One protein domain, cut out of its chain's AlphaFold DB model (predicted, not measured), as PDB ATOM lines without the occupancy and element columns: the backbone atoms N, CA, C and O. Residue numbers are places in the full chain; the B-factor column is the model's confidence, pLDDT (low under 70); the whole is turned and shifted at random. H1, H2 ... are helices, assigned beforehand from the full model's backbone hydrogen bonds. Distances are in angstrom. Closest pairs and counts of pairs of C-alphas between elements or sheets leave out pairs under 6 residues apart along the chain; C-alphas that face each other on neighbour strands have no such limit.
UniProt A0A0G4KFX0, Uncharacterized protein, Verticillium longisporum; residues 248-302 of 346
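What this domain is: This is residues 248 to 302 of the 346 residues of an uncharacterized protein of Verticillium longisporum (UniProt A0A0G4KFX0). A loop folded back on itself, residues 248 to 268, sits beside helix H1, and a second helix, H2, sticks out on an arm away from this body. The printed part has 55 residues with two named helices, H1 then H2, and no named strand; the class is all helix. It is loose, with a radius of gyration of the C-alphas of 14.2 A, and flat, spanning 43 by 27 by 11 A.

How they stand to each other: Residues 251 to 252 pair antiparallel with residues 262 to 263. H1, residues 269 to 283, and H2, residues 290 to 302, are apart. In both helices every O i to N i+4 pair is within hydrogen-bond range.

Where its parts are: H1 begins at C-alpha 269 (24.878, 61.787, 47.088) and is 20.8 A long. H2 is 18.0 A long and ends at C-alpha 302 (1.975, 47.536, 53.848).

The domain as a whole: The C-alphas of His 248 and Glu 301, the two farthest apart, are 43.1 A apart. The printed part has no cut, and the link from H1 to H2 is short. Residues 284 to 302 stand free. The model's confidence is low, with pLDDT under 70, in 23 residues, namely residues 255 to 258 and residues 284 to 302, and the mean pLDDT of the printed part is 71.0.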
ATOM      1  N   HIS A 248      41.376  53.295  44.151       72.00
ATOM      2  CA  HIS A 248      41.015  54.679  44.520       72.00
ATOM      3  C   HIS A 248      39.615  54.860  45.137       72.00
ATOM      4  O   HIS A 248      39.131  55.986  45.216       72.00
ATOM      5  N   GLY A 249      38.986  53.783  45.621       75.56
ATOM      6  CA  GLY A 249      37.663  53.856  46.243       75.56
ATOM      7  C   GLY A 249      36.537  54.039  45.230       75.56
ATOM      8  O   GLY A 249      35.480  54.541  45.594       75.56
ATOM      9  N   THR A 250      36.756  53.660  43.967       83.88
ATOM     10  CA  THR A 250      35.694  53.590  42.961       83.88
ATOM     11  C   THR A 250      34.793  52.386  43.228       83.88
ATOM     12  O   THR A 250      35.253  51.339  43.688       83.88
ATOM     13  N   TRP A 251      33.508  52.507  42.921       85.94
ATOM     14  CA  TRP A 251      32.588  51.375  42.915       85.94
ATOM     15  C   TRP A 251      32.571  50.760  41.514       85.94
ATOM     16  O   TRP A 251      32.516  51.484  40.524       85.94
ATOM     17  N   VAL A 252      32.682  49.439  41.434       86.06
ATOM     18  CA  VAL A 252      32.627  48.661  40.190       86.06
ATOM     19  C   VAL A 252      31.556  47.608  40.409       86.06
ATOM     20  O   VAL A 252      31.548  46.999  41.481       86.06
ATOM     21  N   CYS A 253      30.661  47.431  39.441       83.38
ATOM     22  CA  CYS A 253      29.643  46.396  39.538       83.38
ATOM     23  C   CYS A 253      30.297  45.007  39.472       83.38
ATOM     24  O   CYS A 253      31.150  44.765  38.622       83.38
ATOM     25  N   ASP A 254      29.931  44.118  40.394       74.25
ATOM     26  CA  ASP A 254      30.458  42.752  40.502       74.25
ATOM     27  C   ASP A 254      29.436  41.680  40.076       74.25
ATOM     28  O   ASP A 254      29.642  40.495  40.334       74.25
ATOM     29  N   GLN A 255      28.340  42.094  39.430       67.19
ATOM     30  CA  GLN A 255      27.246  41.220  39.008       67.19
ATOM     31  C   GLN A 255      27.374  40.785  37.549       67.19
ATOM     32  O   GLN A 255      27.314  41.620  36.650       67.19
ATOM     33  N   GLU A 256      27.454  39.464  37.369       60.75
ATOM     34  CA  GLU A 256      27.481  38.720  36.102       60.75
ATOM     35  C   GLU A 256      28.620  39.092  35.129       60.75
ATOM     36  O   GLU A 256      29.193  40.178  35.157       60.75
ATOM     37  N   ASP A 257      29.002  38.138  34.277       56.41
ATOM     38  CA  ASP A 257      30.253  38.145  33.501       56.41
ATOM     39  C   ASP A 257      30.361  39.240  32.398       56.41
ATOM     40  O   ASP A 257      31.270  39.164  31.571       56.41
ATOM     41  N   ASP A 258      29.490  40.263  32.365       63.62
ATOM     42  CA  ASP A 258      29.493  41.324  31.329       63.62
ATOM     43  C   ASP A 258      29.021  42.727  31.800       63.62
ATOM     44  O   ASP A 258      28.592  43.553  30.992       63.62
ATOM     45  N   CYS A 259      29.077  43.049  33.104       80.31
ATOM     46  CA  CYS A 259      28.678  44.376  33.602       80.31
ATOM     47  C   CYS A 259      29.860  45.346  33.831       80.31
ATOM     48  O   CYS A 259      30.454  45.409  34.906       80.31
ATOM     49  N   ASP A 260      30.132  46.209  32.846       81.44
ATOM     50  CA  ASP A 260      31.261  47.164  32.841       81.44
ATOM     51  C   ASP A 260      31.016  48.501  33.589       81.44
ATOM     52  O   ASP A 260      31.734  49.493  33.393       81.44
ATOM     53  N   PHE A 261      29.993  48.596  34.442       84.44
ATOM     54  CA  PHE A 261      29.670  49.864  35.102       84.44
ATOM     55  C   PHE A 261      30.650  50.215  36.235       84.44
ATOM     56  O   PHE A 261      30.884  49.438  37.164       84.44
ATOM     57  N   VAL A 262      31.173  51.449  36.197       86.12
ATOM     58  CA  VAL A 262      32.116  51.986  37.190       86.12
ATOM     59  C   VAL A 262      31.705  53.386  37.643       86.12
ATOM     60  O   VAL A 262      31.685  54.326  36.846       86.12
ATOM     61  N   GLU A 263      31.488  53.560  38.948       87.31
ATOM     62  CA  GLU A 263      31.267  54.861  39.583       87.31
ATOM     63  C   GLU A 263      32.539  55.345  40.290       87.31
ATOM     64  O   GLU A 263      33.089  54.695  41.182       87.31
ATOM     65  N   ARG A 264      33.014  56.533  39.903       86.38
ATOM     66  CA  ARG A 264      34.291  57.074  40.391       86.38
ATOM     67  C   ARG A 264      34.177  57.820  41.715       86.38
ATOM     68  O   ARG A 264      35.201  58.013  42.364       86.38
ATOM     69  N   ASN A 265      32.977  58.247  42.108       83.31
ATOM     70  CA  ASN A 265      32.762  58.983  43.351       83.31
ATOM     71  C   ASN A 265      31.570  58.430  44.161       83.31
ATOM     72  O   ASN A 265      30.556  59.110  44.313       83.31
ATOM     73  N   PRO A 266      31.673  57.207  44.711       79.94
ATOM     74  CA  PRO A 266      30.572  56.534  45.409       79.94
ATOM     75  C   PRO A 266      30.216  57.152  46.770       79.94
ATOM     76  O   PRO A 266      29.207  56.789  47.366       79.94
ATOM     77  N   GLY A 267      31.043  58.060  47.299       76.19
ATOM     78  CA  GLY A 267      30.783  58.739  48.573       76.19
ATOM     79  C   GLY A 267      29.813  59.919  48.471       76.19
ATOM     80  O   GLY A 267      29.280  60.352  49.491       76.19
ATOM     81  N   ASP A 268      29.588  60.435  47.262       86.12
ATOM     82  CA  ASP A 268      28.735  61.597  47.007       86.12
ATOM     83  C   ASP A 268      27.261  61.195  46.866       86.12
ATOM     84  O   ASP A 268      26.971  60.077  46.434       86.12
ATOM     85  N   SER A 269      26.320  62.086  47.199       79.62
ATOM     86  CA  SER A 269      24.878  61.787  47.088       79.62
ATOM     87  C   SER A 269      24.511  61.344  45.676       79.62
ATOM     88  O   SER A 269      23.847  60.325  45.493       79.62
ATOM     89  N   ASP A 270      25.050  62.053  44.691       84.25
ATOM     90  CA  ASP A 270      24.765  61.833  43.279       84.25
ATOM     91  C   ASP A 270      25.446  60.554  42.773       84.25
ATOM     92  O   ASP A 270      24.944  59.882  41.875       84.25
ATOM     93  N   GLY A 271      26.602  60.195  43.346       83.62
ATOM     94  CA  GLY A 271      27.292  58.940  43.042       83.62
ATOM     95  C   GLY A 271      26.537  57.728  43.576       83.62
ATOM     96  O   GLY A 271      26.374  56.739  42.867       83.62
ATOM     97  N   ARG A 272      26.000  57.826  44.796       81.94
ATOM     98  CA  ARG A 272      25.157  56.777  45.393       81.94
ATOM     99  C   ARG A 272      23.862  56.592  44.612       81.94
ATOM    100  O   ARG A 272      23.453  55.455  44.395       81.94
ATOM    101  N   GLU A 273      23.257  57.684  44.152       83.19
ATOM    102  CA  GLU A 273      22.055  57.637  43.315       83.19
ATOM    103  C   GLU A 273      22.329  56.965  41.963       83.19
ATOM    104  O   GLU A 273      21.553  56.111  41.545       83.19
ATOM    105  N   ARG A 274      23.472  57.241  41.316       84.88
ATOM    106  CA  ARG A 274      23.862  56.560  40.065       84.88
ATOM    107  C   ARG A 274      24.114  55.066  40.245       84.88
ATOM    108  O   ARG A 274      23.707  54.291  39.386       84.88
ATOM    109  N   ILE A 275      24.734  54.657  41.353       85.06
ATOM    110  CA  ILE A 275      24.932  53.236  41.687       85.06
ATOM    111  C   ILE A 275      23.580  52.545  41.882       85.06
ATOM    112  O   ILE A 275      23.339  51.490  41.304       85.06
ATOM    113  N   GLN A 276      22.674  53.159  42.650       81.12
ATOM    114  CA  GLN A 276      21.330  52.616  42.864       81.12
ATOM    115  C   GLN A 276      20.521  52.537  41.569       81.12
ATOM    116  O   GLN A 276      19.840  51.541  41.340       81.12
ATOM    117  N   GLN A 277      20.605  53.563  40.725       83.25
ATOM    118  CA  GLN A 277      19.902  53.602  39.449       83.25
ATOM    119  C   GLN A 277      20.450  52.550  38.479       83.25
ATOM    120  O   GLN A 277      19.669  51.845  37.857       83.25
ATOM    121  N   HIS A 278      21.772  52.373  38.407       85.75
ATOM    122  CA  HIS A 278      22.387  51.311  37.610       85.75
ATOM    123  C   HIS A 278      21.942  49.920  38.073       85.75
ATOM    124  O   HIS A 278      21.497  49.125  37.254       85.75
ATOM    125  N   ILE A 279      22.005  49.651  39.379       79.31
ATOM    126  CA  ILE A 279      21.535  48.391  39.960       79.31
ATOM    127  C   ILE A 279      20.073  48.131  39.565       79.31
ATOM    128  O   ILE A 279      19.726  47.036  39.127       79.31
ATOM    129  N   LYS A 280      19.224  49.156  39.678       73.44
ATOM    130  CA  LYS A 280      17.801  49.088  39.344       73.44
ATOM    131  C   LYS A 280      17.536  48.837  37.859       73.44
ATOM    132  O   LYS A 280      16.689  48.016  37.535       73.44
ATOM    133  N   ASP A 281      18.246  49.521  36.979       73.88
ATOM    134  CA  ASP A 281      17.944  49.487  35.550       73.88
ATOM    135  C   ASP A 281      18.633  48.304  34.850       73.88
ATOM    136  O   ASP A 281      18.068  47.715  33.942       73.88
ATOM    137  N   ALA A 282      19.846  47.928  35.271       72.81
ATOM    138  CA  ALA A 282      20.631  46.882  34.610       72.81
ATOM    139  C   ALA A 282      20.429  45.485  35.214       72.81
ATOM    140  O   ALA A 282      20.512  44.506  34.484       72.81
ATOM    141  N   HIS A 283      20.163  45.380  36.522       71.81
ATOM    142  CA  HIS A 283      20.069  44.082  37.209       71.81
ATOM    143  C   HIS A 283      18.666  43.750  37.728       71.81
ATOM    144  O   HIS A 283      18.360  42.578  37.925       71.81
ATOM    145  N   TYR A 284      17.794  44.745  37.931       64.75
ATOM    146  CA  TYR A 284      16.406  44.489  38.338       64.75
ATOM    147  C   TYR A 284      15.404  44.463  37.166       64.75
ATOM    148  O   TYR A 284      14.334  43.882  37.336       64.75
ATOM    149  N   GLU A 285      15.706  45.034  35.989       54.25
ATOM    150  CA  GLU A 285      14.777  45.004  34.835       54.25
ATOM    151  C   GLU A 285      14.766  43.666  34.066       54.25
ATOM    152  O   GLU A 285      13.777  43.380  33.396       54.25
ATOM    153  N   GLU A 286      15.786  42.807  34.205       51.25
ATOM    154  CA  GLU A 286      15.799  41.466  33.579       51.25
ATOM    155  C   GLU A 286      15.039  40.389  34.386       51.25
ATOM    156  O   GLU A 286      14.779  39.300  33.874       51.25
ATOM    157  N   GLN A 287      14.605  40.675  35.622       49.38
ATOM    158  CA  GLN A 287      13.760  39.768  36.412       49.38
ATOM    159  C   GLN A 287      12.265  40.078  36.222       49.38
ATOM    160  O   GLN A 287      11.606  40.734  37.032       49.38
ATOM    161  N   ASP A 288      11.767  39.556  35.099       56.28
ATOM    162  CA  ASP A 288      10.385  39.499  34.614       56.28
ATOM    163  C   ASP A 288       9.287  39.462  35.697       56.28
ATOM    164  O   ASP A 288       9.351  38.662  36.630       56.28
ATOM    165  N   GLU A 289       8.249  40.293  35.483       55.47
ATOM    166  CA  GLU A 289       6.842  40.346  35.967       55.47
ATOM    167  C   GLU A 289       6.482  39.915  37.410       55.47
ATOM    168  O   GLU A 289       5.665  40.552  38.086       55.47
ATOM    169  N   HIS A 290       7.080  38.846  37.913       49.94
ATOM    170  CA  HIS A 290       6.907  38.281  39.240       49.94
ATOM    171  C   HIS A 290       7.358  39.242  40.350       49.94
ATOM    172  O   HIS A 290       6.673  39.372  41.366       49.94
ATOM    173  N   MET A 291       8.445  39.991  40.146       53.03
ATOM    174  CA  MET A 291       8.930  40.954  41.142       53.03
ATOM    175  C   MET A 291       7.999  42.171  41.277       53.03
ATOM    176  O   MET A 291       7.711  42.627  42.384       53.03
ATOM    177  N   LEU A 292       7.435  42.658  40.165       55.56
ATOM    178  CA  LEU A 292       6.426  43.726  40.174       55.56
ATOM    179  C   LEU A 292       5.130  43.280  40.864       55.56
ATOM    180  O   LEU A 292       4.509  44.067  41.582       55.56
ATOM    181  N   SER A 293       4.735  42.020  40.684       56.16
ATOM    182  CA  SER A 293       3.623  41.396  41.412       56.16
ATOM    183  C   SER A 293       3.883  41.381  42.922       56.16
ATOM    184  O   SER A 293       3.045  41.850  43.699       56.16
ATOM    185  N   ILE A 294       5.080  40.957  43.339       58.16
ATOM    186  CA  ILE A 294       5.496  40.929  44.747       58.16
ATOM    187  C   ILE A 294       5.561  42.341  45.334       58.16
ATOM    188  O   ILE A 294       5.057  42.570  46.430       58.16
ATOM    189  N   MET A 295       6.127  43.313  44.618       55.47
ATOM    190  CA  MET A 295       6.240  44.691  45.098       55.47
ATOM    191  C   MET A 295       4.864  45.350  45.241       55.47
ATOM    192  O   MET A 295       4.605  46.044  46.228       55.47
ATOM    193  N   ASN A 296       3.951  45.107  44.298       61.44
ATOM    194  CA  ASN A 296       2.570  45.573  44.403       61.44
ATOM    195  C   ASN A 296       1.821  44.883  45.550       61.44
ATOM    196  O   ASN A 296       1.076  45.554  46.263       61.44
ATOM    197  N   LEU A 297       2.063  43.588  45.783       57.31
ATOM    198  CA  LEU A 297       1.519  42.847  46.922       57.31
ATOM    199  C   LEU A 297       2.056  43.392  48.253       57.31
ATOM    200  O   LEU A 297       1.273  43.695  49.145       57.31
ATOM    201  N   ALA A 298       3.364  43.615  48.370       56.06
ATOM    202  CA  ALA A 298       3.996  44.194  49.554       56.06
ATOM    203  C   ALA A 298       3.497  45.621  49.830       56.06
ATOM    204  O   ALA A 298       3.263  45.994  50.978       56.06
ATOM    205  N   LYS A 299       3.262  46.420  48.783       58.34
ATOM    206  CA  LYS A 299       2.679  47.763  48.894       58.34
ATOM    207  C   LYS A 299       1.202  47.721  49.306       58.34
ATOM    208  O   LYS A 299       0.762  48.583  50.066       58.34
ATOM    209  N   LEU A 300       0.453  46.714  48.850       58.19
ATOM    210  CA  LEU A 300      -0.922  46.438  49.276       58.19
ATOM    211  C   LEU A 300      -0.985  45.994  50.742       58.19
ATOM    212  O   LEU A 300      -1.763  46.564  51.504       58.19
ATOM    213  N   GLU A 301      -0.159  45.036  51.158       57.19
ATOM    214  CA  GLU A 301      -0.100  44.554  52.545       57.19
ATOM    215  C   GLU A 301       0.448  45.627  53.502       57.19
ATOM    216  O   GLU A 301      -0.107  45.848  54.576       57.19
ATOM    217  N   GLY A 302       1.464  46.389  53.090       50.22
ATOM    218  CA  GLY A 302       1.975  47.536  53.848       50.22
ATOM    219  C   GLY A 302       0.948  48.666  53.978       50.22
ATOM    220  O   GLY A 302       0.834  49.293  55.031       50.22
TER     221      GLY A 302